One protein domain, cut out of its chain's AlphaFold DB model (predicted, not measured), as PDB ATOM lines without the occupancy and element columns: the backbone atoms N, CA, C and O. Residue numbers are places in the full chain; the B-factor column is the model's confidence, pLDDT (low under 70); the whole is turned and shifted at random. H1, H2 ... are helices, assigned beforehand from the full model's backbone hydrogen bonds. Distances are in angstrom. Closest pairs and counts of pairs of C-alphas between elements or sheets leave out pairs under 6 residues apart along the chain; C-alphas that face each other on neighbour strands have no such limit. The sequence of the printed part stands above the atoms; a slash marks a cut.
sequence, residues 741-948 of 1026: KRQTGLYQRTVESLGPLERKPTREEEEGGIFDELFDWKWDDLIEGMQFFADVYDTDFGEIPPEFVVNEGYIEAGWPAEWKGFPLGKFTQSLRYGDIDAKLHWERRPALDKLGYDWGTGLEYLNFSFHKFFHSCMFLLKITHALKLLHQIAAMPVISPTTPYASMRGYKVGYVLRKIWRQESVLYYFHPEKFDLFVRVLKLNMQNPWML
ATOM      1  N   LYS A 741     252.851 -21.464 337.101       86.62
ATOM      2  CA  LYS A 741     252.124 -20.357 337.730       86.62
ATOM      3  C   LYS A 741     250.960 -19.933 336.851       86.62
ATOM      4  O   LYS A 741     251.157 -19.584 335.692       86.62
ATOM      5  N   ARG A 742     249.767 -19.875 337.439       87.81
ATOM      6  CA  ARG A 742     248.585 -19.285 336.807       87.81
ATOM      7  C   ARG A 742     248.840 -17.823 336.433       87.81
ATOM      8  O   ARG A 742     249.325 -17.041 337.252       87.81
ATOM      9  N   GLN A 743     248.463 -17.451 335.214       86.81
ATOM     10  CA  GLN A 743     248.624 -16.097 334.691       86.81
ATOM     11  C   GLN A 743     247.338 -15.274 334.854       86.81
ATOM     12  O   GLN A 743     246.655 -14.994 333.878       86.81
ATOM     13  N   THR A 744     247.010 -14.842 336.072       88.69
ATOM     14  CA  THR A 744     245.754 -14.109 336.336       88.69
ATOM     15  C   THR A 744     245.638 -12.813 335.528       88.69
ATOM     16  O   THR A 744     246.623 -12.085 335.413       88.69
ATOM     17  N   GLY A 745     244.472 -12.506 334.956       87.50
ATOM     18  CA  GLY A 745     244.227 -11.303 334.147       87.50
ATOM     19  C   GLY A 745     244.975 -11.282 332.806       87.50
ATOM     20  O   GLY A 745     245.305 -10.209 332.296       87.50
ATOM     21  N   LEU A 746     245.316 -12.455 332.258       89.75
ATOM     22  CA  LEU A 746     246.034 -12.578 330.982       89.75
ATOM     23  C   LEU A 746     245.278 -11.914 329.829       89.75
ATOM     24  O   LEU A 746     245.889 -11.202 329.031       89.75
ATOM     25  N   TYR A 747     243.963 -12.109 329.764       90.06
ATOM     26  CA  TYR A 747     243.124 -11.524 328.725       90.06
ATOM     27  C   TYR A 747     243.194  -9.993 328.744       90.06
ATOM     28  O   TYR A 747     243.594  -9.391 327.749       90.06
ATOM     29  N   GLN A 748     242.932  -9.376 329.899       89.69
ATOM     30  CA  GLN A 748     242.958  -7.922 330.061       89.69
ATOM     31  C   GLN A 748     244.317  -7.319 329.673       89.69
ATOM     32  O   GLN A 748     244.374  -6.372 328.891       89.69
ATOM     33  N   ARG A 749     245.431  -7.922 330.121       90.25
ATOM     34  CA  ARG A 749     246.783  -7.495 329.711       90.25
ATOM     35  C   ARG A 749     247.003  -7.619 328.202       90.25
ATOM     36  O   ARG A 749     247.683  -6.789 327.600       90.25
ATOM     37  N   THR A 750     246.455  -8.664 327.590       88.19
ATOM     38  CA  THR A 750     246.562  -8.893 326.145       88.19
ATOM     39  C   THR A 750     245.791  -7.821 325.379       88.19
ATOM     40  O   THR A 750     246.360  -7.222 324.468       88.19
ATOM     41  N   VAL A 751     244.564  -7.506 325.794       86.94
ATOM     42  CA  VAL A 751     243.744  -6.431 325.216       86.94
ATOM     43  C   VAL A 751     244.424  -5.070 325.368       86.94
ATOM     44  O   VAL A 751     244.608  -4.367 324.379       86.94
ATOM     45  N   GLU A 752     244.909  -4.728 326.562       87.38
ATOM     46  CA  GLU A 752     245.640  -3.475 326.806       87.38
ATOM     47  C   GLU A 752     246.874  -3.340 325.904       87.38
ATOM     48  O   GLU A 752     247.192  -2.261 325.405       87.38
ATOM     49  N   SER A 753     247.553  -4.457 325.635       88.44
ATOM     50  CA  SER A 753     248.731  -4.489 324.770       88.44
ATOM     51  C   SER A 753     248.428  -4.444 323.263       88.44
ATOM     52  O   SER A 753     249.369  -4.372 322.469       88.44
ATOM     53  N   LEU A 754     247.163  -4.554 322.845       83.00
ATOM     54  CA  LEU A 754     246.736  -4.430 321.443       83.00
ATOM     55  C   LEU A 754     246.491  -2.970 321.027       83.00
ATOM     56  O   LEU A 754     246.493  -2.679 319.832       83.00
ATOM     57  N   GLY A 755     246.344  -2.057 321.992       78.44
ATOM     58  CA  GLY A 755     246.001  -0.658 321.735       78.44
ATOM     59  C   GLY A 755     244.505  -0.454 321.441       78.44
ATOM     60  O   GLY A 755     243.700  -1.349 321.693       78.44
ATOM     61  N   PRO A 756     244.099   0.730 320.942       78.06
ATOM     62  CA  PRO A 756     242.696   1.031 320.673       78.06
ATOM     63  C   PRO A 756     242.160   0.189 319.505       78.06
ATOM     64  O   PRO A 756     242.701   0.212 318.398       78.06
ATOM     65  N   LEU A 757     241.078  -0.547 319.761       80.06
ATOM     66  CA  LEU A 757     240.382  -1.384 318.783       80.06
ATOM     67  C   LEU A 757     239.111  -0.682 318.283       80.06
ATOM     68  O   LEU A 757     238.469   0.065 319.020       80.06
ATOM     69  N   GLU A 758     238.728  -0.942 317.032       78.31
ATOM     70  CA  GLU A 758     237.460  -0.465 316.469       78.31
ATOM     71  C   GLU A 758     236.290  -1.217 317.122       78.31
ATOM     72  O   GLU A 758     236.185  -2.439 316.981       78.31
ATOM     73  N   ARG A 759     235.397  -0.506 317.822       82.31
ATOM     74  CA  ARG A 759     234.205  -1.127 318.414       82.31
ATOM     75  C   ARG A 759     233.242  -1.556 317.305       82.31
ATOM     76  O   ARG A 759     232.810  -0.732 316.505       82.31
ATOM     77  N   LYS A 760     232.858  -2.832 317.306       81.56
ATOM     78  CA  LYS A 760     231.787  -3.383 316.457       81.56
ATOM     79  C   LYS A 760     230.686  -3.969 317.333       81.56
ATOM     80  O   LYS A 760     230.989  -4.357 318.464       81.56
ATOM     81  N   PRO A 761     229.438  -4.040 316.839       83.25
ATOM     82  CA  PRO A 761     228.366  -4.645 317.608       83.25
ATOM     83  C   PRO A 761     228.710  -6.099 317.948       83.25
ATOM     84  O   PRO A 761     229.139  -6.859 317.077       83.25
ATOM     85  N   THR A 762     228.571  -6.471 319.219       86.44
ATOM     86  CA  THR A 762     228.772  -7.862 319.654       86.44
ATOM     87  C   THR A 762     227.570  -8.714 319.267       86.44
ATOM     88  O   THR A 762     226.486  -8.204 318.963       86.44
ATOM     89  N   ARG A 763     227.716 -10.042 319.305       84.06
ATOM     90  CA  ARG A 763     226.583 -10.926 319.018       84.06
ATOM     91  C   ARG A 763     225.422 -10.727 319.990       84.06
ATOM     92  O   ARG A 763     224.272 -10.832 319.580       84.06
ATOM     93  N   GLU A 764     225.717 -10.419 321.249       81.62
ATOM     94  CA  GLU A 764     224.712 -10.083 322.258       81.62
ATOM     95  C   GLU A 764     223.910  -8.827 321.872       81.62
ATOM     96  O   GLU A 764     222.682  -8.840 321.932       81.62
ATOM     97  N   GLU A 765     224.573  -7.775 321.381       83.19
ATOM     98  CA  GLU A 765     223.918  -6.543 320.915       83.19
ATOM     99  C   GLU A 765     223.099  -6.778 319.624       83.19
ATOM    100  O   GLU A 765     221.991  -6.247 319.455       83.19
ATOM    101  N   GLU A 766     223.604  -7.610 318.706       84.12
ATOM    102  CA  GLU A 766     222.906  -7.942 317.461       84.12
ATOM    103  C   GLU A 766     221.675  -8.831 317.686       84.12
ATOM    104  O   GLU A 766     220.577  -8.503 317.222       84.12
ATOM    105  N   GLU A 767     221.860  -9.973 318.351       84.00
ATOM    106  CA  GLU A 767     220.859 -11.037 318.495       84.00
ATOM    107  C   GLU A 767     219.911 -10.786 319.671       84.00
ATOM    108  O   GLU A 767     218.763 -11.237 319.629       84.00
ATOM    109  N   GLY A 768     220.344 -10.013 320.671       78.75
ATOM    110  CA  GLY A 768     219.655  -9.845 321.948       78.75
ATOM    111  C   GLY A 768     219.728 -11.103 322.817       78.75
ATOM    112  O   GLY A 768     220.388 -12.079 322.462       78.75
ATOM    113  N   GLY A 769     218.994 -11.106 323.934       71.94
ATOM    114  CA  GLY A 769     218.982 -12.217 324.890       71.94
ATOM    115  C   GLY A 769     220.248 -12.276 325.751       71.94
ATOM    116  O   GLY A 769     221.367 -12.256 325.246       71.94
ATOM    117  N   ILE A 770     220.060 -12.379 327.063       65.75
ATOM    118  CA  ILE A 770     221.148 -12.526 328.030       65.75
ATOM    119  C   ILE A 770     221.417 -14.024 328.178       65.75
ATOM    120  O   ILE A 770     220.595 -14.760 328.702       65.75
ATOM    121  N   PHE A 771     222.544 -14.521 327.695       67.88
ATOM    122  CA  PHE A 771     222.861 -15.940 327.846       67.88
ATOM    123  C   PHE A 771     224.310 -16.079 328.251       67.88
ATOM    124  O   PHE A 771     225.190 -15.597 327.535       67.88
ATOM    125  N   ASP A 772     224.533 -16.762 329.367       69.69
ATOM    126  CA  ASP A 772     225.865 -17.038 329.878       69.69
ATOM    127  C   ASP A 772     226.533 -18.098 328.997       69.69
ATOM    128  O   ASP A 772     226.373 -19.303 329.180       69.69
ATOM    129  N   GLU A 773     227.282 -17.637 327.992       75.81
ATOM    130  CA  GLU A 773     227.957 -18.486 326.992       75.81
ATOM    131  C   GLU A 773     228.996 -19.439 327.608       75.81
ATOM    132  O   GLU A 773     229.388 -20.420 326.977       75.81
ATOM    133  N   LEU A 774     229.425 -19.152 328.840       82.25
ATOM    134  CA  LEU A 774     230.378 -19.932 329.624       82.25
ATOM    135  C   LEU A 774     229.766 -20.505 330.913       82.25
ATOM    136  O   LEU A 774     230.503 -21.020 331.751       82.25
ATOM    137  N   PHE A 775     228.436 -20.469 331.059       80.12
ATOM    138  CA  PHE A 775     227.740 -20.873 332.286       80.12
ATOM    139  C   PHE A 775     228.299 -20.114 333.506       80.12
ATOM    140  O   PHE A 775     228.404 -18.892 333.471       80.12
ATOM    141  N   ASP A 776     228.717 -20.827 334.554       80.31
ATOM    142  CA  ASP A 776     229.264 -20.243 335.785       80.31
ATOM    143  C   ASP A 776     230.721 -19.748 335.652       80.31
ATOM    144  O   ASP A 776     231.286 -19.195 336.599       80.31
ATOM    145  N   TRP A 777     231.357 -19.955 334.493       86.75
ATOM    146  CA  TRP A 777     232.766 -19.633 334.263       86.75
ATOM    147  C   TRP A 777     232.939 -18.266 333.609       86.75
ATOM    148  O   TRP A 777     232.140 -17.842 332.775       86.75
ATOM    149  N   LYS A 778     234.031 -17.568 333.936       88.75
ATOM    150  CA  LYS A 778     234.340 -16.276 333.316       88.75
ATOM    151  C   LYS A 778     235.202 -16.457 332.076       88.75
ATOM    152  O   LYS A 778     235.947 -17.425 331.935       88.75
ATOM    153  N   TRP A 779     235.165 -15.455 331.203       89.69
ATOM    154  CA  TRP A 779     236.050 -15.399 330.039       89.69
ATOM    155  C   TRP A 779     237.533 -15.449 330.435       89.69
ATOM    156  O   TRP A 779     238.322 -16.142 329.795       89.69
ATOM    157  N   ASP A 780     237.895 -14.789 331.535       89.94
ATOM    158  CA  ASP A 780     239.252 -14.851 332.080       89.94
ATOM    159  C   ASP A 780     239.641 -16.275 332.494       89.94
ATOM    160  O   ASP A 780     240.746 -16.706 332.180       89.94
ATOM    161  N   ASP A 781     238.734 -17.045 333.108       91.19
ATOM    162  CA  ASP A 781     239.004 -18.439 333.488       91.19
ATOM    163  C   ASP A 781     239.275 -19.315 332.258       91.19
ATOM    164  O   ASP A 781     240.153 -20.176 332.294       91.19
ATOM    165  N   LEU A 782     238.579 -19.061 331.143       91.75
ATOM    166  CA  LEU A 782     238.830 -19.732 329.866       91.75
ATOM    167  C   LEU A 782     240.228 -19.429 329.334       91.75
ATOM    168  O   LEU A 782     240.992 -20.357 329.078       91.75
ATOM    169  N   ILE A 783     240.589 -18.154 329.211       92.88
ATOM    170  CA  ILE A 783     241.897 -17.753 328.674       92.88
ATOM    171  C   ILE A 783     243.041 -18.224 329.580       92.88
ATOM    172  O   ILE A 783     244.059 -18.726 329.100       92.88
ATOM    173  N   GLU A 784     242.870 -18.109 330.894       92.00
ATOM    174  CA  GLU A 784     243.850 -18.567 331.874       92.00
ATOM    175  C   GLU A 784     243.975 -20.089 331.894       92.00
ATOM    176  O   GLU A 784     245.090 -20.600 331.974       92.00
ATOM    177  N   GLY A 785     242.858 -20.812 331.789       91.56
ATOM    178  CA  GLY A 785     242.836 -22.268 331.692       91.56
ATOM    179  C   GLY A 785     243.524 -22.773 330.430       91.56
ATOM    180  O   GLY A 785     244.315 -23.713 330.501       91.56
ATOM    181  N   MET A 786     243.294 -22.111 329.292       91.69
ATOM    182  CA  MET A 786     243.958 -22.425 328.024       91.69
ATOM    183  C   MET A 786     245.472 -22.213 328.112       91.69
ATOM    184  O   MET A 786     246.236 -23.104 327.743       91.69
ATOM    185  N   GLN A 787     245.914 -21.078 328.667       90.62
ATOM    186  CA  GLN A 787     247.341 -20.816 328.865       90.62
ATOM    187  C   GLN A 787     247.966 -21.799 329.857       90.62
ATOM    188  O   GLN A 787     249.071 -22.283 329.631       90.62
ATOM    189  N   PHE A 788     247.270 -22.117 330.949       91.38
ATOM    190  CA  PHE A 788     247.768 -23.062 331.946       91.38
ATOM    191  C   PHE A 788     247.930 -24.463 331.349       91.38
ATOM    192  O   PHE A 788     248.942 -25.116 331.591       91.38
ATOM    193  N   PHE A 789     246.979 -24.907 330.523       90.31
ATOM    194  CA  PHE A 789     247.107 -26.151 329.768       90.31
ATOM    195  C   PHE A 789     248.338 -26.113 328.852       90.31
ATOM    196  O   PHE A 789     249.185 -27.003 328.938       90.31
ATOM    197  N   ALA A 790     248.472 -25.064 328.035       88.69
ATOM    198  CA  ALA A 790     249.612 -24.882 327.137       88.69
ATOM    199  C   ALA A 790     250.955 -24.922 327.890       88.69
ATOM    200  O   ALA A 790     251.883 -25.614 327.474       88.69
ATOM    201  N   ASP A 791     251.039 -24.276 329.056       89.06
ATOM    202  CA  ASP A 791     252.242 -24.239 329.893       89.06
ATOM    203  C   ASP A 791     252.579 -25.607 330.528       89.06
ATOM    204  O   ASP A 791     253.758 -25.937 330.697       89.06
ATOM    205  N   VAL A 792     251.569 -26.404 330.903       88.12
ATOM    206  CA  VAL A 792     251.735 -27.745 331.503       88.12
ATOM    207  C   VAL A 792     252.157 -28.781 330.460       88.12
ATOM    208  O   VAL A 792     253.026 -29.624 330.723       88.12
ATOM    209  N   TYR A 793     251.535 -28.732 329.284       85.81
ATOM    210  CA  TYR A 793     251.701 -29.737 328.236       85.81
ATOM    211  C   TYR A 793     252.705 -29.346 327.153       85.81
ATOM    212  O   TYR A 793     253.097 -30.220 326.382       85.81
ATOM    213  N   ASP A 794     253.194 -28.099 327.163       83.69
ATOM    214  CA  ASP A 794     254.110 -27.553 326.152       83.69
ATOM    215  C   ASP A 794     253.495 -27.648 324.746       83.69
ATOM    216  O   ASP A 794     254.119 -28.133 323.802       83.69
ATOM    217  N   THR A 795     252.222 -27.256 324.654       81.81
ATOM    218  CA  THR A 795     251.406 -27.275 323.433       81.81
ATOM    219  C   THR A 795     251.010 -25.864 323.032       81.81
ATOM    220  O   THR A 795     251.001 -24.952 323.862       81.81
ATOM    221  N   ASP A 796     250.600 -25.693 321.779       77.25
ATOM    222  CA  ASP A 796     250.031 -24.430 321.323       77.25
ATOM    223  C   ASP A 796     248.662 -24.167 321.976       77.25
ATOM    224  O   ASP A 796     247.938 -25.085 322.380       77.25
ATOM    225  N   PHE A 797     248.285 -22.889 322.054       69.94
ATOM    226  CA  PHE A 797     247.084 -22.392 322.742       69.94
ATOM    227  C   PHE A 797     245.760 -22.989 322.194       69.94
ATOM    228  O   PHE A 797     244.710 -22.875 322.824       69.94
ATOM    229  N   GLY A 798     245.792 -23.646 321.025       64.69
ATOM    230  CA  GLY A 798     244.645 -24.282 320.368       64.69
ATOM    231  C   GLY A 798     244.587 -25.817 320.422       64.69
ATOM    232  O   GLY A 798     243.612 -26.387 319.934       64.69
ATOM    233  N   GLU A 799     245.568 -26.522 320.987       76.62
ATOM    234  CA  GLU A 799     245.637 -27.997 320.913       76.62
ATOM    235  C   GLU A 799     245.003 -28.715 322.120       76.62
ATOM    236  O   GLU A 799     245.478 -29.750 322.588       76.62
ATOM    237  N   ILE A 800     243.904 -28.175 322.648       83.31
ATOM    238  CA  ILE A 800     243.210 -28.756 323.806       83.31
ATOM    239  C   ILE A 800     242.192 -29.801 323.319       83.31
ATOM    240  O   ILE A 800     241.334 -29.464 322.498       83.31
ATOM    241  N   PRO A 801     242.226 -31.055 323.820       82.88
ATOM    242  CA  PRO A 801     241.256 -32.078 323.440       82.88
ATOM    243  C   PRO A 801     239.816 -31.673 323.801       82.88
ATOM    244  O   PRO A 801     239.602 -31.234 324.932       82.88
ATOM    245  N   PRO A 802     238.817 -31.890 322.924       82.12
ATOM    246  CA  PRO A 802     237.420 -31.515 323.182       82.12
ATOM    247  C   PRO A 802     236.832 -32.060 324.488       82.12
ATOM    248  O   PRO A 802     236.066 -31.380 325.166       82.12
ATOM    249  N   GLU A 803     237.236 -33.267 324.883       83.00
ATOM    250  CA  GLU A 803     236.729 -33.934 326.089       83.00
ATOM    251  C   GLU A 803     237.513 -33.601 327.359       83.00
ATOM    252  O   GLU A 803     237.299 -34.210 328.410       83.00
ATOM    253  N   PHE A 804     238.453 -32.657 327.283       85.94
ATOM    254  CA  PHE A 804     239.245 -32.272 328.437       85.94
ATOM    255  C   PHE A 804     238.378 -31.536 329.468       85.94
ATOM    256  O   PHE A 804     237.904 -30.419 329.240       85.94
ATOM    257  N   VAL A 805     238.214 -32.179 330.625       88.69
ATOM    258  CA  VAL A 805     237.542 -31.642 331.808       88.69
ATOM    259  C   VAL A 805     238.491 -31.759 332.992       88.69
ATOM    260  O   VAL A 805     239.105 -32.807 333.222       88.69
ATOM    261  N   VAL A 806     238.606 -30.680 333.762       87.62
ATOM    262  CA  VAL A 806     239.462 -30.636 334.949       87.62
ATOM    263  C   VAL A 806     238.805 -31.427 336.086       87.62
ATOM    264  O   VAL A 806     238.044 -30.912 336.900       87.62
ATOM    265  N   ASN A 807     239.085 -32.724 336.126       88.62
ATOM    266  CA  ASN A 807     238.576 -33.645 337.140       88.62
ATOM    267  C   ASN A 807     239.430 -33.639 338.419       88.62
ATOM    268  O   ASN A 807     240.526 -33.086 338.463       88.62
ATOM    269  N   GLU A 808     238.956 -34.331 339.456       83.00
ATOM    270  CA  GLU A 808     239.618 -34.425 340.767       83.00
ATOM    271  C   GLU A 808     241.076 -34.912 340.686       83.00
ATOM    272  O   GLU A 808     241.944 -34.349 341.344       83.00
ATOM    273  N   GLY A 809     241.384 -35.844 339.779       81.19
ATOM    274  CA  GLY A 809     242.765 -36.288 339.542       81.19
ATOM    275  C   GLY A 809     243.700 -35.188 339.015       81.19
ATOM    276  O   GLY A 809     244.886 -35.181 339.340       81.19
ATOM    277  N   TYR A 810     243.190 -34.216 338.253       83.56
ATOM    278  CA  TYR A 810     243.981 -33.059 337.816       83.56
ATOM    279  C   TYR A 810     244.189 -32.057 338.954       83.56
ATOM    280  O   TYR A 810     245.271 -31.481 339.076       83.56
ATOM    281  N   ILE A 811     243.197 -31.904 339.836       84.56
ATOM    282  CA  ILE A 811     243.337 -31.096 341.052       84.56
ATOM    283  C   ILE A 811     244.436 -31.677 341.950       84.56
ATOM    284  O   ILE A 811     245.337 -30.955 342.373       84.56
ATOM    285  N   GLU A 812     244.442 -32.997 342.163       80.94
ATOM    286  CA  GLU A 812     245.504 -33.693 342.904       80.94
ATOM    287  C   GLU A 812     246.889 -33.527 342.249       80.94
ATOM    288  O   GLU A 812     247.910 -33.385 342.939       80.94
ATOM    289  N   ALA A 813     246.927 -33.475 340.914       81.00
ATOM    290  CA  ALA A 813     248.141 -33.226 340.141       81.00
ATOM    291  C   ALA A 813     248.669 -31.781 340.261       81.00
ATOM    292  O   ALA A 813     249.831 -31.540 339.930       81.00
ATOM    293  N   GLY A 814     247.877 -30.838 340.788       83.31
ATOM    294  CA  GLY A 814     248.280 -29.449 341.040       83.31
ATOM    295  C   GLY A 814     247.541 -28.392 340.220       83.31
ATOM    296  O   GLY A 814     247.986 -27.248 340.193       83.31
ATOM    297  N   TRP A 815     246.442 -28.749 339.551       90.06
ATOM    298  CA  TRP A 815     245.561 -27.766 338.916       90.06
ATOM    299  C   TRP A 815     244.809 -26.922 339.963       90.06
ATOM    300  O   TRP A 815     244.561 -27.408 341.072       90.06
ATOM    301  N   PRO A 816     244.412 -25.675 339.640       90.81
ATOM    302  CA  PRO A 816     243.626 -24.837 340.545       90.81
ATOM    303  C   PRO A 816     242.320 -25.514 340.980       90.81
ATOM    304  O   PRO A 816     241.517 -25.920 340.144       90.81
ATOM    305  N   ALA A 817     242.084 -25.598 342.293       87.25
ATOM    306  CA  ALA A 817     240.908 -26.267 342.861       87.25
ATOM    307  C   ALA A 817     239.575 -25.639 342.419       87.25
ATOM    308  O   ALA A 817     238.569 -26.335 342.314       87.25
ATOM    309  N   GLU A 818     239.580 -24.337 342.136       88.12
ATOM    310  CA  GLU A 818     238.428 -23.600 341.608       88.12
ATOM    311  C   GLU A 818     238.017 -24.040 340.199       88.12
ATOM    312  O   GLU A 818     236.859 -23.881 339.841       88.12
ATOM    313  N   TRP A 819     238.915 -24.657 339.427       90.50
ATOM    314  CA  TRP A 819     238.601 -25.190 338.102       90.50
ATOM    315  C   TRP A 819     238.069 -26.623 338.153       90.50
ATOM    316  O   TRP A 819     237.959 -27.267 337.116       90.50
ATOM    317  N   LYS A 820     237.722 -27.164 339.328       89.69
ATOM    318  CA  LYS A 820     237.123 -28.502 339.416       89.69
ATOM    319  C   LYS A 820     235.830 -28.554 338.591       89.69
ATOM    320  O   LYS A 820     234.884 -27.823 338.851       89.69
ATOM    321  N   GLY A 821     235.794 -29.456 337.614       86.69
ATOM    322  CA  GLY A 821     234.686 -29.619 336.675       86.69
ATOM    323  C   GLY A 821     234.729 -28.685 335.464       86.69
ATOM    324  O   GLY A 821     233.800 -28.726 334.666       86.69
ATOM    325  N   PHE A 822     235.778 -27.873 335.293       91.06
ATOM    326  CA  PHE A 822     235.870 -26.912 334.196       91.06
ATOM    327  C   PHE A 822     235.976 -27.626 332.834       91.06
ATOM    328  O   PHE A 822     236.980 -28.311 332.593       91.06
ATOM    329  N   PRO A 823     234.976 -27.498 331.933       89.94
ATOM    330  CA  PRO A 823     234.955 -28.202 330.654       89.94
ATOM    331  C   PRO A 823     235.750 -27.430 329.592       89.94
ATOM    332  O   PRO A 823     235.227 -27.027 328.551       89.94
ATOM    333  N   LEU A 824     237.034 -27.218 329.878       89.62
ATOM    334  CA  LEU A 824     237.937 -26.386 329.086       89.62
ATOM    335  C   LEU A 824     237.996 -26.824 327.612       89.62
ATOM    336  O   LEU A 824     237.938 -25.975 326.726       89.62
ATOM    337  N   GLY A 825     238.027 -28.132 327.336       87.12
ATOM    338  CA  GLY A 825     238.032 -28.665 325.969       87.12
ATOM    339  C   GLY A 825     236.763 -28.364 325.168       87.12
ATOM    340  O   GLY A 825     236.818 -28.061 323.976       87.12
ATOM    341  N   LYS A 826     235.600 -28.380 325.824       87.06
ATOM    342  CA  LYS A 826     234.330 -28.066 325.158       87.06
ATOM    343  C   LYS A 826     234.237 -26.586 324.841       87.06
ATOM    344  O   LYS A 826     233.809 -26.228 323.749       87.06
ATOM    345  N   PHE A 827     234.669 -25.720 325.757       89.94
ATOM    346  CA  PHE A 827     234.685 -24.282 325.499       89.94
ATOM    347  C   PHE A 827     235.638 -23.918 324.366       89.94
ATOM    348  O   PHE A 827     235.248 -23.163 323.478       89.94
ATOM    349  N   THR A 828     236.834 -24.507 324.322       88.44
ATOM    350  CA  THR A 828     237.784 -24.258 323.229       88.44
ATOM    351  C   THR A 828     237.230 -24.731 321.884       88.44
ATOM    352  O   THR A 828     237.397 -24.034 320.888       88.44
ATOM    353  N   GLN A 829     236.508 -25.852 321.833       86.31
ATOM    354  CA  GLN A 829     235.829 -26.300 320.614       86.31
ATOM    355  C   GLN A 829     234.653 -25.382 320.227       86.31
ATOM    356  O   GLN A 829     234.494 -25.035 319.055       86.31
ATOM    357  N   SER A 830     233.872 -24.909 321.199       85.88
ATOM    358  CA  SER A 830     232.752 -23.981 320.981       85.88
ATOM    359  C   SER A 830     233.183 -22.626 320.403       85.88
ATOM    360  O   SER A 830     232.406 -22.008 319.671       85.88
ATOM    361  N   LEU A 831     234.424 -22.182 320.649       87.69
ATOM    362  CA  LEU A 831     235.018 -21.019 319.970       87.69
ATOM    363  C   LEU A 831     235.190 -21.256 318.457       87.69
ATOM    364  O   LEU A 831     234.959 -20.342 317.660       87.69
ATOM    365  N   ARG A 832     235.558 -22.481 318.043       83.44
ATOM    366  CA  ARG A 832     235.777 -22.860 316.630       83.44
ATOM    367  C   ARG A 832     234.484 -23.023 315.848       83.44
ATOM    368  O   ARG A 832     234.437 -22.672 314.671       83.44
ATOM    369  N   TYR A 833     233.439 -23.531 316.495       83.31
ATOM    370  CA  TYR A 833     232.125 -23.724 315.868       83.31
ATOM    371  C   TYR A 833     231.218 -22.514 316.012       83.31
ATOM    372  O   TYR A 833     230.170 -22.456 315.377       83.31
ATOM    373  N   GLY A 834     231.644 -21.519 316.788       82.44
ATOM    374  CA  GLY A 834     230.947 -20.253 316.911       82.44
ATOM    375  C   GLY A 834     229.694 -20.326 317.760       82.44
ATOM    376  O   GLY A 834     228.808 -19.516 317.546       82.44
ATOM    377  N   ASP A 835     229.606 -21.247 318.721       82.75
ATOM    378  CA  ASP A 835     228.549 -21.184 319.737       82.75
ATOM    379  C   ASP A 835     228.850 -20.090 320.781       82.75
ATOM    380  O   ASP A 835     227.926 -19.403 321.227       82.75
ATOM    381  N   ILE A 836     230.139 -19.864 321.071       86.88
ATOM    382  CA  ILE A 836     230.647 -18.748 321.881       86.88
ATOM    383  C   ILE A 836     231.088 -17.603 320.960       86.88
ATOM    384  O   ILE A 836     231.797 -17.823 319.965       86.88
ATOM    385  N   ASP A 837     230.694 -16.369 321.283       86.56
ATOM    386  CA  ASP A 837     231.065 -15.204 320.485       86.56
ATOM    387  C   ASP A 837     232.527 -14.819 320.724       86.56
ATOM    388  O   ASP A 837     232.878 -14.166 321.705       86.56
ATOM    389  N   ALA A 838     233.406 -15.245 319.822       87.31
ATOM    390  CA  ALA A 838     234.822 -14.908 319.892       87.31
ATOM    391  C   ALA A 838     235.400 -14.501 318.540       87.31
ATOM    392  O   ALA A 838     236.061 -13.476 318.457       87.31
ATOM    393  N   LYS A 839     235.129 -15.258 317.466       83.31
ATOM    394  CA  LYS A 839     235.727 -15.022 316.136       83.31
ATOM    395  C   LYS A 839     235.316 -13.694 315.500       83.31
ATOM    396  O   LYS A 839     236.137 -13.069 314.837       83.31
ATOM    397  N   LEU A 840     234.049 -13.307 315.642       82.19
ATOM    398  CA  LEU A 840     233.510 -12.057 315.089       82.19
ATOM    399  C   LEU A 840     233.525 -10.915 316.112       82.19
ATOM    400  O   LEU A 840     233.237  -9.772 315.764       82.19
ATOM    401  N   HIS A 841     233.896 -11.216 317.353       87.81
ATOM    402  CA  HIS A 841     233.949 -10.250 318.429       87.81
ATOM    403  C   HIS A 841     235.177  -9.347 318.275       87.81
ATOM    404  O   HIS A 841     236.312  -9.822 318.225       87.81
ATOM    405  N   TRP A 842     234.957  -8.034 318.258       83.56
ATOM    406  CA  TRP A 842     235.997  -7.038 317.981       83.56
ATOM    407  C   TRP A 842     237.160  -7.048 318.985       83.56
ATOM    408  O   TRP A 842     238.296  -6.834 318.584       83.56
ATOM    409  N   GLU A 843     236.894  -7.324 320.265       89.44
ATOM    410  CA  GLU A 843     237.930  -7.423 321.310       89.44
ATOM    411  C   GLU A 843     238.545  -8.833 321.443       89.44
ATOM    412  O   GLU A 843     239.767  -8.996 321.402       89.44
ATOM    413  N   ARG A 844     237.705  -9.875 321.556       91.00
ATOM    414  CA  ARG A 844     238.149 -11.255 321.810       91.00
ATOM    415  C   ARG A 844     238.944 -11.857 320.653       91.00
ATOM    416  O   ARG A 844     239.906 -12.579 320.908       91.00
ATOM    417  N   ARG A 845     238.584 -11.569 319.394       88.94
ATOM    418  CA  ARG A 845     239.286 -12.123 318.223       88.94
ATOM    419  C   ARG A 845     240.751 -11.669 318.167       88.94
ATOM    420  O   ARG A 845     241.606 -12.550 318.165       88.94
ATOM    421  N   PRO A 846     241.074 -10.360 318.181       87.38
ATOM    422  CA  PRO A 846     242.465  -9.906 318.201       87.38
ATOM    423  C   PRO A 846     243.255 -10.398 319.419       87.38
ATOM    424  O   PRO A 846     244.441 -10.695 319.295       87.38
ATOM    425  N   ALA A 847     242.616 -10.512 320.591       89.25
ATOM    426  CA  ALA A 847     243.263 -11.039 321.792       89.25
ATOM    427  C   ALA A 847     243.677 -12.509 321.619       89.25
ATOM    428  O   ALA A 847     244.819 -12.862 321.897       89.25
ATOM    429  N   LEU A 848     242.778 -13.348 321.102       89.94
ATOM    430  CA  LEU A 848     243.056 -14.754 320.806       89.94
ATOM    431  C   LEU A 848     244.076 -14.925 319.671       89.94
ATOM    432  O   LEU A 848     244.948 -15.784 319.772       89.94
ATOM    433  N   ASP A 849     244.020 -14.083 318.634       88.12
ATOM    434  CA  ASP A 849     245.013 -14.077 317.550       88.12
ATOM    435  C   ASP A 849     246.415 -13.749 318.095       88.12
ATOM    436  O   ASP A 849     247.389 -14.422 317.761       88.12
ATOM    437  N   LYS A 850     246.525 -12.778 319.016       86.38
ATOM    438  CA  LYS A 850     247.793 -12.425 319.676       86.38
ATOM    439  C   LYS A 850     248.333 -13.530 320.585       86.38
ATOM    440  O   LYS A 850     249.549 -13.665 320.710       86.38
ATOM    441  N   LEU A 851     247.449 -14.303 321.213       86.25
ATOM    442  CA  LEU A 851     247.810 -15.476 322.017       86.25
ATOM    443  C   LEU A 851     248.154 -16.706 321.158       86.25
ATOM    444  O   LEU A 851     248.581 -17.720 321.701       86.25
ATOM    445  N   GLY A 852     248.000 -16.624 319.831       83.88
ATOM    446  CA  GLY A 852     248.300 -17.727 318.918       83.88
ATOM    447  C   GLY A 852     247.232 -18.822 318.916       83.88
ATOM    448  O   GLY A 852     247.549 -19.991 318.712       83.88
ATOM    449  N   TYR A 853     245.969 -18.475 319.172       86.69
ATOM    450  CA  TYR A 853     244.875 -19.439 319.131       86.69
ATOM    451  C   TYR A 853     244.613 -19.950 317.705       86.69
ATOM    452  O   TYR A 853     244.350 -19.169 316.787       86.69
ATOM    453  N   ASP A 854     244.615 -21.275 317.534       83.25
ATOM    454  CA  ASP A 854     244.262 -21.907 316.264       83.25
ATOM    455  C   ASP A 854     242.739 -22.021 316.091       83.25
ATOM    456  O   ASP A 854     242.049 -22.786 316.782       83.25
ATOM    457  N   TRP A 855     242.233 -21.281 315.108       78.94
ATOM    458  CA  TRP A 855     240.824 -21.250 314.740       78.94
ATOM    459  C   TRP A 855     240.387 -22.399 313.816       78.94
ATOM    460  O   TRP A 855     239.182 -22.571 313.612       78.94
ATOM    461  N   GLY A 856     241.323 -23.193 313.288       78.00
ATOM    462  CA  GLY A 856     241.055 -24.285 312.355       78.00
ATOM    463  C   GLY A 856     240.774 -23.815 310.922       78.00
ATOM    464  O   GLY A 856     241.298 -22.806 310.453       78.00
ATOM    465  N   THR A 857     239.953 -24.576 310.190       70.25
ATOM    466  CA  THR A 857     239.606 -24.287 308.781       70.25
ATOM    467  C   THR A 857     238.516 -23.225 308.639       70.25
ATOM    468  O   THR A 857     238.430 -22.544 307.618       70.25
ATOM    469  N   GLY A 858     237.663 -23.086 309.657       68.81
ATOM    470  CA  GLY A 858     236.591 -22.087 309.716       68.81
ATOM    471  C   GLY A 858     235.329 -22.459 308.967       68.81
ATOM    472  O   GLY A 858     234.355 -21.711 309.039       68.81
ATOM    473  N   LEU A 859     235.344 -23.617 308.310       72.31
ATOM    474  CA  LEU A 859     234.230 -24.178 307.555       72.31
ATOM    475  C   LEU A 859     233.060 -24.565 308.471       72.31
ATOM    476  O   LEU A 859     231.905 -24.468 308.067       72.31
ATOM    477  N   GLU A 860     233.371 -24.933 309.716       76.38
ATOM    478  CA  GLU A 860     232.427 -25.398 310.739       76.38
ATOM    479  C   GLU A 860     231.833 -24.242 311.574       76.38
ATOM    480  O   GLU A 860     231.059 -24.483 312.495       76.38
ATOM    481  N   TYR A 861     232.180 -22.981 311.290       82.75
ATOM    482  CA  TYR A 861     231.802 -21.842 312.136       82.75
ATOM    483  C   TYR A 861     230.364 -21.344 311.886       82.75
ATOM    484  O   TYR A 861     229.993 -20.984 310.765       82.75
ATOM    485  N   LEU A 862     229.574 -21.226 312.954       86.00
ATOM    486  CA  LEU A 862     228.226 -20.659 312.976       86.00
ATOM    487  C   LEU A 862     228.261 -19.178 313.403       86.00
ATOM    488  O   LEU A 862     228.868 -18.794 314.403       86.00
ATOM    489  N   ASN A 863     227.564 -18.321 312.652       85.50
ATOM    490  CA  ASN A 863     227.480 -16.876 312.906       85.50
ATOM    491  C   ASN A 863     226.319 -16.508 313.850       85.50
ATOM    492  O   ASN A 863     225.896 -15.350 313.878       85.50
ATOM    493  N   PHE A 864     225.776 -17.500 314.555       86.12
ATOM    494  CA  PHE A 864     224.698 -17.380 315.529       86.12
ATOM    495  C   PHE A 864     224.910 -18.396 316.651       86.12
ATOM    496  O   PHE A 864     225.527 -19.438 316.427       86.12
ATOM    497  N   SER A 865     224.370 -18.127 317.839       84.19
ATOM    498  CA  SER A 865     224.477 -19.063 318.964       84.19
ATOM    499  C   SER A 865     223.355 -20.105 318.920       84.19
ATOM    500  O   SER A 865     222.177 -19.782 319.108       84.19
ATOM    501  N   PHE A 866     223.709 -21.377 318.693       83.50
ATOM    502  CA  PHE A 866     222.727 -22.456 318.556       83.50
ATOM    503  C   PHE A 866     221.906 -22.650 319.834       83.50
ATOM    504  O   PHE A 866     220.680 -22.747 319.764       83.50
ATOM    505  N   HIS A 867     222.561 -22.641 320.999       77.44
ATOM    506  CA  HIS A 867     221.896 -22.805 322.293       77.44
ATOM    507  C   HIS A 867     220.839 -21.720 322.537       77.44
ATOM    508  O   HIS A 867     219.683 -22.053 322.801       77.44
ATOM    509  N   LYS A 868     221.181 -20.435 322.344       79.31
ATOM    510  CA  LYS A 868     220.231 -19.311 322.484       79.31
ATOM    511  C   LYS A 868     219.008 -19.503 321.586       79.31
ATOM    512  O   LYS A 868     217.865 -19.380 322.029       79.31
ATOM    513  N   PHE A 869     219.236 -19.879 320.327       82.38
ATOM    514  CA  PHE A 869     218.153 -20.137 319.385       82.38
ATOM    515  C   PHE A 869     217.283 -21.323 319.808       82.38
ATOM    516  O   PHE A 869     216.057 -21.204 319.828       82.38
ATOM    517  N   PHE A 870     217.885 -22.442 320.199       78.56
ATOM    518  CA  PHE A 870     217.144 -23.627 320.616       78.56
ATOM    519  C   PHE A 870     216.279 -23.357 321.855       78.56
ATOM    520  O   PHE A 870     215.077 -23.633 321.828       78.56
ATOM    521  N   HIS A 871     216.836 -22.721 322.892       74.44
ATOM    522  CA  HIS A 871     216.073 -22.306 324.076       74.44
ATOM    523  C   HIS A 871     214.921 -21.366 323.708       74.44
ATOM    524  O   HIS A 871     213.806 -21.536 324.207       74.44
ATOM    525  N   SER A 872     215.134 -20.447 322.759       73.31
ATOM    526  CA  SER A 872     214.065 -19.578 322.256       73.31
ATOM    527  C   SER A 872     212.924 -20.346 321.602       73.31
ATOM    528  O   SER A 872     211.754 -20.059 321.863       73.31
ATOM    529  N   CYS A 873     213.237 -21.359 320.794       72.44
ATOM    530  CA  CYS A 873     212.229 -22.187 320.152       72.44
ATOM    531  C   CYS A 873     211.455 -23.005 321.185       72.44
ATOM    532  O   CYS A 873     210.232 -23.085 321.094       72.44
ATOM    533  N   MET A 874     212.136 -23.554 322.192       70.56
ATOM    534  CA  MET A 874     211.507 -24.303 323.283       70.56
ATOM    535  C   MET A 874     210.588 -23.434 324.143       70.56
ATOM    536  O   MET A 874     209.490 -23.852 324.510       70.56
ATOM    537  N   PHE A 875     210.999 -22.204 324.426       69.75
ATOM    538  CA  PHE A 875     210.167 -21.225 325.112       69.75
ATOM    539  C   PHE A 875     208.914 -20.874 324.295       69.75
ATOM    540  O   PHE A 875     207.793 -20.945 324.803       69.75
ATOM    541  N   LEU A 876     209.082 -20.571 323.003       65.94
ATOM    542  CA  LEU A 876     207.961 -20.284 322.104       65.94
ATOM    543  C   LEU A 876     207.001 -21.473 321.989       65.94
ATOM    544  O   LEU A 876     205.785 -21.278 321.967       65.94
ATOM    545  N   LEU A 877     207.535 -22.695 321.965       64.69
ATOM    546  CA  LEU A 877     206.772 -23.940 321.972       64.69
ATOM    547  C   LEU A 877     205.872 -24.069 323.201       64.69
ATOM    548  O   LEU A 877     204.691 -24.380 323.050       64.69
ATOM    549  N   LYS A 878     206.412 -23.782 324.391       63.88
ATOM    550  CA  LYS A 878     205.676 -23.853 325.659       63.88
ATOM    551  C   LYS A 878     204.587 -22.794 325.791       63.88
ATOM    552  O   LYS A 878     203.548 -23.081 326.365       63.88
ATOM    553  N   ILE A 879     204.807 -21.582 325.275       56.12
ATOM    554  CA  ILE A 879     203.839 -20.481 325.424       56.12
ATOM    555  C   ILE A 879     202.744 -20.518 324.365       56.12
ATOM    556  O   ILE A 879     201.586 -20.235 324.658       56.12
ATOM    557  N   THR A 880     203.093 -20.815 323.113       54.34
ATOM    558  CA  THR A 880     202.147 -20.666 321.997       54.34
ATOM    559  C   THR A 880     201.429 -21.962 321.632       54.34
ATOM    560  O   THR A 880     200.487 -21.916 320.844       54.34
ATOM    561  N   HIS A 881     201.876 -23.117 322.156       50.38
ATOM    562  CA  HIS A 881     201.412 -24.459 321.773       50.38
ATOM    563  C   HIS A 881     201.336 -24.673 320.240       50.38
ATOM    564  O   HIS A 881     200.576 -25.507 319.742       50.38
ATOM    565  N   ALA A 882     202.105 -23.907 319.451       45.12
ATOM    566  CA  ALA A 882     201.955 -23.846 318.001       45.12
ATOM    567  C   ALA A 882     203.297 -23.677 317.268       45.12
ATOM    568  O   ALA A 882     203.672 -22.583 316.848       45.12
ATOM    569  N   LEU A 883     203.932 -24.804 316.915       46.50
ATOM    570  CA  LEU A 883     204.984 -24.874 315.874       46.50
ATOM    571  C   LEU A 883     204.543 -24.294 314.516       46.50
ATOM    572  O   LEU A 883     205.363 -24.051 313.630       46.50
ATOM    573  N   LYS A 884     203.235 -24.084 314.317       45.62
ATOM    574  CA  LYS A 884     202.671 -23.541 313.075       45.62
ATOM    575  C   LYS A 884     203.125 -22.105 312.784       45.62
ATOM    576  O   LYS A 884     203.117 -21.725 311.618       45.62
ATOM    577  N   LEU A 885     203.556 -21.345 313.794       44.06
ATOM    578  CA  LEU A 885     204.002 -19.956 313.625       44.06
ATOM    579  C   LEU A 885     205.439 -19.830 313.088       44.06
ATOM    580  O   LEU A 885     205.731 -18.859 312.399       44.06
ATOM    581  N   LEU A 886     206.309 -20.832 313.286       48.84
ATOM    582  CA  LEU A 886     207.677 -20.832 312.728       48.84
ATOM    583  C   LEU A 886     207.698 -20.827 311.188       48.84
ATOM    584  O   LEU A 886     208.677 -20.403 310.582       48.84
ATOM    585  N   HIS A 887     206.607 -21.258 310.549       45.16
ATOM    586  CA  HIS A 887     206.466 -21.285 309.091       45.16
ATOM    587  C   HIS A 887     206.031 -19.940 308.478       45.16
ATOM    588  O   HIS A 887     206.107 -19.789 307.258       45.16
ATOM    589  N   GLN A 888     205.564 -18.971 309.277       47.53
ATOM    590  CA  GLN A 888     205.120 -17.662 308.788       47.53
ATOM    591  C   GLN A 888     206.268 -16.651 308.896       47.53
ATOM    592  O   GLN A 888     206.498 -15.992 309.906       47.53
ATOM    593  N   ILE A 889     207.040 -16.596 307.816       44.72
ATOM    594  CA  ILE A 889     208.275 -15.833 307.671       44.72
ATOM    595  C   ILE A 889     207.939 -14.345 307.501       44.72
ATOM    596  O   ILE A 889     207.648 -13.930 306.386       44.72
ATOM    597  N   ALA A 890     207.951 -13.565 308.589       36.78
ATOM    598  CA  ALA A 890     208.214 -12.110 308.583       36.78
ATOM    599  C   ALA A 890     208.117 -11.463 309.979       36.78
ATOM    600  O   ALA A 890     208.812 -10.485 310.230       36.78
ATOM    601  N   ALA A 891     207.294 -12.000 310.886       41.66
ATOM    602  CA  ALA A 891     206.857 -11.287 312.093       41.66
ATOM    603  C   ALA A 891     207.066 -12.076 313.399       41.66
ATOM    604  O   ALA A 891     206.214 -12.056 314.282       41.66
ATOM    605  N   MET A 892     208.179 -12.807 313.534       50.66
ATOM    606  CA  MET A 892     208.552 -13.347 314.849       50.66
ATOM    607  C   MET A 892     208.923 -12.171 315.765       50.66
ATOM    608  O   MET A 892     209.888 -11.469 315.445       50.66
ATOM    609  N   PRO A 893     208.178 -11.925 316.858       52.66
ATOM    610  CA  PRO A 893     208.423 -10.780 317.718       52.66
ATOM    611  C   PRO A 893     209.752 -10.942 318.456       52.66
ATOM    612  O   PRO A 893     210.186 -12.055 318.763       52.66
ATOM    613  N   VAL A 894     210.380  -9.810 318.770       59.31
ATOM    614  CA  VAL A 894     211.378  -9.749 319.838       59.31
ATOM    615  C   VAL A 894     210.719 -10.314 321.094       59.31
ATOM    616  O   VAL A 894     209.609  -9.901 321.439       59.31
ATOM    617  N   ILE A 895     211.355 -11.282 321.758       59.34
ATOM    618  CA  ILE A 895     210.798 -11.824 323.003       59.34
ATOM    619  C   ILE A 895     210.656 -10.665 323.999       59.34
ATOM    620  O   ILE A 895     211.627  -9.954 324.268       59.34
ATOM    621  N   SER A 896     209.430 -10.463 324.501       48.69
ATOM    622  CA  SER A 896     209.065  -9.291 325.305       48.69
ATOM    623  C   SER A 896     210.073  -9.039 326.433       48.69
ATOM    624  O   SER A 896     210.401  -9.985 327.152       48.69
ATOM    625  N   PRO A 897     210.495  -7.786 326.681       55.66
ATOM    626  CA  PRO A 897     211.334  -7.432 327.830       55.66
ATOM    627  C   PRO A 897     210.723  -7.829 329.182       55.66
ATOM    628  O   PRO A 897     211.436  -7.967 330.171       55.66
ATOM    629  N   THR A 898     209.405  -8.034 329.229       50.47
ATOM    630  CA  THR A 898     208.666  -8.445 330.428       50.47
ATOM    631  C   THR A 898     208.605  -9.959 330.632       50.47
ATOM    632  O   THR A 898     207.929 -10.410 331.555       50.47
ATOM    633  N   THR A 899     209.282 -10.768 329.800       58.66
ATOM    634  CA  THR A 899     209.290 -12.224 330.000       58.66
ATOM    635  C   THR A 899     209.892 -12.587 331.370       58.66
ATOM    636  O   THR A 899     210.910 -11.999 331.774       58.66
ATOM    637  N   PRO A 900     209.294 -13.548 332.106       52.81
ATOM    638  CA  PRO A 900     209.860 -14.045 333.360       52.81
ATOM    639  C   PRO A 900     211.216 -14.740 333.158       52.81
ATOM    640  O   PRO A 900     211.998 -14.815 334.097       52.81
ATOM    641  N   TYR A 901     211.541 -15.162 331.931       61.00
ATOM    642  CA  TYR A 901     212.838 -15.744 331.587       61.00
ATOM    643  C   TYR A 901     213.836 -14.643 331.234       61.00
ATOM    644  O   TYR A 901     213.881 -14.175 330.094       61.00
ATOM    645  N   ALA A 902     214.623 -14.217 332.224       60.16
ATOM    646  CA  ALA A 902     215.601 -13.136 332.085       60.16
ATOM    647  C   ALA A 902     216.544 -13.342 330.889       60.16
ATOM    648  O   ALA A 902     216.841 -12.383 330.175       60.16
ATOM    649  N   SER A 903     216.913 -14.595 330.620       63.59
ATOM    650  CA  SER A 903     217.856 -14.961 329.569       63.59
ATOM    651  C   SER A 903     217.359 -14.708 328.140       63.59
ATOM    652  O   SER A 903     218.128 -14.507 327.203       63.59
ATOM    653  N   MET A 904     216.042 -14.645 327.950       67.88
ATOM    654  CA  MET A 904     215.433 -14.552 326.622       67.88
ATOM    655  C   MET A 904     214.939 -13.143 326.283       67.88
ATOM    656  O   MET A 904     214.460 -12.914 325.173       67.88
ATOM    657  N   ARG A 905     215.035 -12.188 327.217       68.94
ATOM    658  CA  ARG A 905     214.554 -10.811 327.028       68.94
ATOM    659  C   ARG A 905     215.267 -10.148 325.854       68.94
ATOM    660  O   ARG A 905     216.490 -10.104 325.801       68.94
ATOM    661  N   GLY A 906     214.500  -9.616 324.905       71.00
ATOM    662  CA  GLY A 906     215.069  -8.905 323.762       71.00
ATOM    663  C   GLY A 906     215.629  -9.803 322.653       71.00
ATOM    664  O   GLY A 906     216.133  -9.271 321.667       71.00
ATOM    665  N   TYR A 907     215.535 -11.137 322.766       82.75
ATOM    666  CA  TYR A 907     216.078 -12.046 321.754       82.75
ATOM    667  C   TYR A 907     215.290 -11.972 320.436       82.75
ATOM    668  O   TYR A 907     214.065 -12.146 320.397       82.75
ATOM    669  N   LYS A 908     216.003 -11.726 319.333       82.50
ATOM    670  CA  LYS A 908     215.456 -11.486 317.991       82.50
ATOM    671  C   LYS A 908     215.388 -12.789 317.186       82.50
ATOM    672  O   LYS A 908     216.097 -12.965 316.193       82.50
ATOM    673  N   VAL A 909     214.488 -13.699 317.567       78.12
ATOM    674  CA  VAL A 909     214.343 -15.047 316.961       78.12
ATOM    675  C   VAL A 909     214.273 -15.009 315.426       78.12
ATOM    676  O   VAL A 909     214.940 -15.789 314.748       78.12
ATOM    677  N   GLY A 910     213.504 -14.076 314.851       73.94
ATOM    678  CA  GLY A 910     213.365 -13.944 313.395       73.94
ATOM    679  C   GLY A 910     214.624 -13.443 312.669       73.94
ATOM    680  O   GLY A 910     214.812 -13.737 311.486       73.94
ATOM    681  N   TYR A 911     215.495 -12.689 313.349       81.38
ATOM    682  CA  TYR A 911     216.799 -12.279 312.813       81.38
ATOM    683  C   TYR A 911     217.752 -13.478 312.763       81.38
ATOM    684  O   TYR A 911     218.324 -13.768 311.712       81.38
ATOM    685  N   VAL A 912     217.825 -14.245 313.854       82.81
ATOM    686  CA  VAL A 912     218.677 -15.440 313.940       82.81
ATOM    687  C   VAL A 912     218.216 -16.541 312.982       82.81
ATOM    688  O   VAL A 912     219.039 -17.131 312.288       82.81
ATOM    689  N   LEU A 913     216.905 -16.749 312.818       80.75
ATOM    690  CA  LEU A 913     216.372 -17.710 311.843       80.75
ATOM    691  C   LEU A 913     216.816 -17.400 310.400       80.75
ATOM    692  O   LEU A 913     217.110 -18.308 309.624       80.75
ATOM    693  N   ARG A 914     216.941 -16.114 310.040       76.94
ATOM    694  CA  ARG A 914     217.491 -15.709 308.735       76.94
ATOM    695  C   ARG A 914     218.987 -16.013 308.611       76.94
ATOM    696  O   ARG A 914     219.418 -16.384 307.520       76.94
ATOM    697  N   LYS A 915     219.771 -15.886 309.692       81.50
ATOM    698  CA  LYS A 915     221.182 -16.320 309.718       81.50
ATOM    699  C   LYS A 915     221.294 -17.841 309.531       81.50
ATOM    700  O   LYS A 915     222.089 -18.277 308.703       81.50
ATOM    701  N   ILE A 916     220.437 -18.622 310.195       82.06
ATOM    702  CA  ILE A 916     220.377 -20.091 310.076       82.06
ATOM    703  C   ILE A 916     220.166 -20.526 308.622       82.06
ATOM    704  O   ILE A 916     220.937 -21.333 308.110       82.06
ATOM    705  N   TRP A 917     219.183 -19.954 307.917       76.25
ATOM    706  CA  TRP A 917     218.949 -20.296 306.506       76.25
ATOM    707  C   TRP A 917     220.109 -19.922 305.582       76.25
ATOM    708  O   TRP A 917     220.347 -20.604 304.591       76.25
ATOM    709  N   ARG A 918     220.856 -18.857 305.892       74.56
ATOM    710  CA  ARG A 918     222.056 -18.492 305.121       74.56
ATOM    711  C   ARG A 918     223.214 -19.469 305.338       74.56
ATOM    712  O   ARG A 918     224.040 -19.607 304.445       74.56
ATOM    713  N   GLN A 919     223.268 -20.142 306.488       75.69
ATOM    714  CA  GLN A 919     224.298 -21.128 306.840       75.69
ATOM    715  C   GLN A 919     223.786 -22.574 306.759       75.69
ATOM    716  O   GLN A 919     224.324 -23.474 307.399       75.69
ATOM    717  N   GLU A 920     222.755 -22.816 305.948       73.69
ATOM    718  CA  GLU A 920     222.138 -24.132 305.795       73.69
ATOM    719  C   GLU A 920     223.125 -25.205 305.302       73.69
ATOM    720  O   GLU A 920     223.114 -26.332 305.793       73.69
ATOM    721  N   SER A 921     224.008 -24.850 304.366       67.12
ATOM    722  CA  SER A 921     225.066 -25.741 303.880       67.12
ATOM    723  C   SER A 921     226.048 -26.118 304.987       67.12
ATOM    724  O   SER A 921     226.367 -27.293 305.136       67.12
ATOM    725  N   VAL A 922     226.475 -25.148 305.803       73.06
ATOM    726  CA  VAL A 922     227.373 -25.385 306.945       73.06
ATOM    727  C   VAL A 922     226.733 -26.358 307.935       73.06
ATOM    728  O   VAL A 922     227.372 -27.317 308.356       73.06
ATOM    729  N   LEU A 923     225.450 -26.157 308.249       76.00
ATOM    730  CA  LEU A 923     224.699 -27.047 309.133       76.00
ATOM    731  C   LEU A 923     224.584 -28.459 308.553       76.00
ATOM    732  O   LEU A 923     224.793 -29.427 309.269       76.00
ATOM    733  N   TYR A 924     224.290 -28.597 307.262       74.69
ATOM    734  CA  TYR A 924     224.143 -29.914 306.646       74.69
ATOM    735  C   TYR A 924     225.454 -30.715 306.606       74.69
ATOM    736  O   TYR A 924     225.441 -31.914 306.878       74.69
ATOM    737  N   TYR A 925     226.571 -30.072 306.248       70.31
ATOM    738  CA  TYR A 925     227.850 -30.761 306.043       70.31
ATOM    739  C   TYR A 925     228.668 -30.940 307.324       70.31
ATOM    740  O   TYR A 925     229.329 -31.966 307.461       70.31
ATOM    741  N   PHE A 926     228.631 -29.965 308.238       74.94
ATOM    742  CA  PHE A 926     229.516 -29.933 309.406       74.94
ATOM    743  C   PHE A 926     228.789 -30.098 310.748       74.94
ATOM    744  O   PHE A 926     229.438 -30.460 311.720       74.94
ATOM    745  N   HIS A 927     227.467 -29.887 310.805       79.12
ATOM    746  CA  HIS A 927     226.656 -30.055 312.028       79.12
ATOM    747  C   HIS A 927     225.364 -30.855 311.763       79.12
ATOM    748  O   HIS A 927     224.252 -30.337 311.967       79.12
ATOM    749  N   PRO A 928     225.461 -32.095 311.241       76.69
ATOM    750  CA  PRO A 928     224.301 -32.877 310.811       76.69
ATOM    751  C   PRO A 928     223.290 -33.122 311.940       76.69
ATOM    752  O   PRO A 928     222.090 -33.167 311.681       76.69
ATOM    753  N   GLU A 929     223.742 -33.217 313.190       78.31
ATOM    754  CA  GLU A 929     222.900 -33.315 314.383       78.31
ATOM    755  C   GLU A 929     222.058 -32.050 314.616       78.31
ATOM    756  O   GLU A 929     220.849 -32.146 314.851       78.31
ATOM    757  N   LYS A 930     222.646 -30.853 314.457       82.69
ATOM    758  CA  LYS A 930     221.919 -29.574 314.539       82.69
ATOM    759  C   LYS A 930     220.925 -29.438 313.377       82.69
ATOM    760  O   LYS A 930     219.790 -29.001 313.578       82.69
ATOM    761  N   PHE A 931     221.321 -29.850 312.169       78.31
ATOM    762  CA  PHE A 931     220.453 -29.848 310.986       78.31
ATOM    763  C   PHE A 931     219.254 -30.793 311.148       78.31
ATOM    764  O   PHE A 931     218.113 -30.410 310.869       78.31
ATOM    765  N   ASP A 932     219.487 -32.013 311.636       73.31
ATOM    766  CA  ASP A 932     218.430 -32.996 311.861       73.31
ATOM    767  C   ASP A 932     217.447 -32.518 312.933       73.31
ATOM    768  O   ASP A 932     216.235 -32.628 312.748       73.31
ATOM    769  N   LEU A 933     217.937 -31.872 313.994       73.56
ATOM    770  CA  LEU A 933     217.093 -31.252 315.011       73.56
ATOM    771  C   LEU A 933     216.201 -30.144 314.420       73.56
ATOM    772  O   LEU A 933     214.992 -30.107 314.679       73.56
ATOM    773  N   PHE A 934     216.738 -29.290 313.547       74.12
ATOM    774  CA  PHE A 934     215.947 -28.266 312.860       74.12
ATOM    775  C   PHE A 934     214.869 -28.854 311.942       74.12
ATOM    776  O   PHE A 934     213.726 -28.391 311.968       74.12
ATOM    777  N   VAL A 935     215.182 -29.900 311.176       67.62
ATOM    778  CA  VAL A 935     214.244 -30.502 310.214       67.62
ATOM    779  C   VAL A 935     213.245 -31.451 310.884       67.62
ATOM    780  O   VAL A 935     212.049 -31.430 310.573       67.62
ATOM    781  N   ARG A 936     213.698 -32.313 311.799       64.12
ATOM    782  CA  ARG A 936     212.877 -33.368 312.408       64.12
ATOM    783  C   ARG A 936     212.171 -32.924 313.671       64.12
ATOM    784  O   ARG A 936     211.003 -33.289 313.814       64.12
ATOM    785  N   VAL A 937     212.824 -32.166 314.546       64.38
ATOM    786  CA  VAL A 937     212.243 -31.760 315.834       64.38
ATOM    787  C   VAL A 937     211.497 -30.440 315.672       64.38
ATOM    788  O   VAL A 937     210.283 -30.401 315.860       64.38
ATOM    789  N   LEU A 938     212.177 -29.387 315.206       64.06
ATOM    790  CA  LEU A 938     211.569 -28.057 315.048       64.06
ATOM    791  C   LEU A 938     210.725 -27.905 313.772       64.06
ATOM    792  O   LEU A 938     210.001 -26.919 313.629       64.06
ATOM    793  N   LYS A 939     210.780 -28.884 312.858       64.25
ATOM    794  CA  LYS A 939     210.041 -28.898 311.580       64.25
ATOM    795  C   LYS A 939     210.290 -27.650 310.719       64.25
ATOM    796  O   LYS A 939     209.382 -27.207 310.021       64.25
ATOM    797  N   LEU A 940     211.499 -27.088 310.753       66.88
ATOM    798  CA  LEU A 940     211.884 -25.953 309.916       66.88
ATOM    799  C   LEU A 940     212.017 -26.381 308.448       66.88
ATOM    800  O   LEU A 940     212.547 -27.446 308.130       66.88
ATOM    801  N   ASN A 941     211.532 -25.533 307.539       63.34
ATOM    802  CA  ASN A 941     211.599 -25.772 306.099       63.34
ATOM    803  C   ASN A 941     212.989 -25.401 305.551       63.34
ATOM    804  O   ASN A 941     213.183 -24.293 305.053       63.34
ATOM    805  N   MET A 942     213.940 -26.323 305.684       65.31
ATOM    806  CA  MET A 942     215.291 -26.240 305.110       65.31
ATOM    807  C   MET A 942     215.261 -26.740 303.643       65.31
ATOM    808  O   MET A 942     214.485 -27.641 303.304       65.31
ATOM    809  N   GLN A 943     216.022 -26.118 302.739       55.62
ATOM    810  CA  GLN A 943     216.148 -26.524 301.336       55.62
ATOM    811  C   GLN A 943     216.813 -27.910 301.168       55.62
ATOM    812  O   GLN A 943     217.431 -28.490 302.052       55.62
ATOM    813  N   ASN A 944     216.623 -28.529 300.000       47.84
ATOM    814  CA  ASN A 944     217.108 -29.891 299.760       47.84
ATOM    815  C   ASN A 944     218.648 -29.901 299.583       47.84
ATOM    816  O   ASN A 944     219.131 -29.165 298.715       47.84
ATOM    817  N   PRO A 945     219.402 -30.761 300.300       39.47
ATOM    818  CA  PRO A 945     220.869 -30.744 300.335       39.47
ATOM    819  C   PRO A 945     221.590 -30.761 298.983       39.47
ATOM    820  O   PRO A 945     222.612 -30.106 298.799       39.47
ATOM    821  N   TRP A 946     221.019 -31.436 297.983       38.41
ATOM    822  CA  TRP A 946     221.587 -31.526 296.632       38.41
ATOM    823  C   TRP A 946     221.618 -30.190 295.864       38.41
ATOM    824  O   TRP A 946     222.235 -30.112 294.806       38.41
ATOM    825  N   MET A 947     220.948 -29.140 296.357       38.38
ATOM    826  CA  MET A 947     220.967 -27.798 295.757       38.38
ATOM    827  C   MET A 947     221.996 -26.844 296.394       38.38
ATOM    828  O   MET A 947     222.210 -25.764 295.846       38.38
ATOM    829  N   LEU A 948     222.642 -27.227 297.505       44.22
ATOM    830  CA  LEU A 948     223.503 -26.348 298.315       44.22
ATOM    831  C   LEU A 948     224.974 -26.287 297.855       44.22
ATOM    832  O   LEU A 948     225.688 -25.364 298.234       44.22
TER     833      LEU A 948
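What this domain is: This is residues 741 to 948 of the 1026 residues of an uncharacterized protein of Chromera velia CCMP2878 (UniProt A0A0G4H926). Two loosely joined lobes of crossed, mostly short helices stand end to end along the longest axis. One lobe has H3 in its middle, with H1 and H5 packed on it, H6 packed on H1, and H4 off to one side; the other holds H2, H7 and H9, with H8 near one end of H7 and a small cluster of H10, H11 and H12. The chain passes between the lobes three times, out to H2, back to H3, and out again through residues 851 to 865. The printed part has 208 residues with twelve named helices, H1 to H12 in order, and no named strand; its class is all helix, though under half of its residues, 101, are in named elements. The whole is compact, with a radius of gyration of the C-alphas of 18.9 A, and spans 55 by 40 by 37 A.

Where its parts are: H1 is residues 746 to 752, beginning at C-alpha 746, (246.034, -12.578, 330.982). H2 is residues 763 to 767. H3, residues 779 to 793, is 21.3 A long. H4 is residues 808 to 813, H5 residues 824 to 833, 14.7 A, and H6 residues 844 to 850. H7, residues 866 to 880, is 20.9 A long and begins at C-alpha 866, (222.727, -22.456, 318.556). H8 is residues 883 to 887, H9 residues 909 to 918, 14.5 A, H10 residues 920 to 926 and H11 residues 928 to 937, 13.1 A. H12, residues 945 to 948, ends at C-alpha 948, (223.503, -26.348, 298.315).

How they stand to each other: Helix packing is mostly crossed: of 5 pairs of helices that touch and have a tilt, 0 are at a shallow tilt. H1 touches H3, which meets it with residues 780 to 784 alone, at a steep tilt of 62 degrees, opposite ways; the closest C-alphas, of Tyr 747 and Asp 780, are 6.1 A apart. H1 and H6 touch about perpendicular, at 85 degrees, closest at the C-alphas of Val 751 and Ala 847, 5.8 A. H3, with residues 782 to 786 alone, touches H5; the closest C-alphas, of Leu 782 and Leu 824, are 6.8 A apart. H4 touches no helix. H9 only just touches H2 and H7, with 3 pairs of C-alphas within 8 A each; the closest are Glu 767 and Val 912, 6.7 A, and Phe 869 and Val 909, 6.8 A. H8 is close to H7 but not clearly touching, with the closest C-alphas, of Leu 877 and Leu 883, 6.4 A apart. H10 touches H11, closest at the C-alphas of Leu 923 and Phe 931, 5.4 A, and H12, closest at those of Ser 921 and Leu 948, 5.8 A. Every O i to N i+4 pair is within hydrogen-bond range in H1, H2, H3, H4, H6, H7, H10 and H11; H5 and H9 have 5 of 6, H8 has 0 of 1 but 1 of 2 O i to N i+3 pairs, and H12 is too short for an i+4 pair.

The domain as a whole: The C-alphas farthest apart, of Ala 813 and Gln 888, are 55.5 A apart. The printed part has no cut. The links H2 to H3, H3 to H4, H6 to H7 and H8 to H9 are long. The mean pLDDT of the printed part is 76.7; 52 residues are under 70, among them 875 to 905 and 935 to 948.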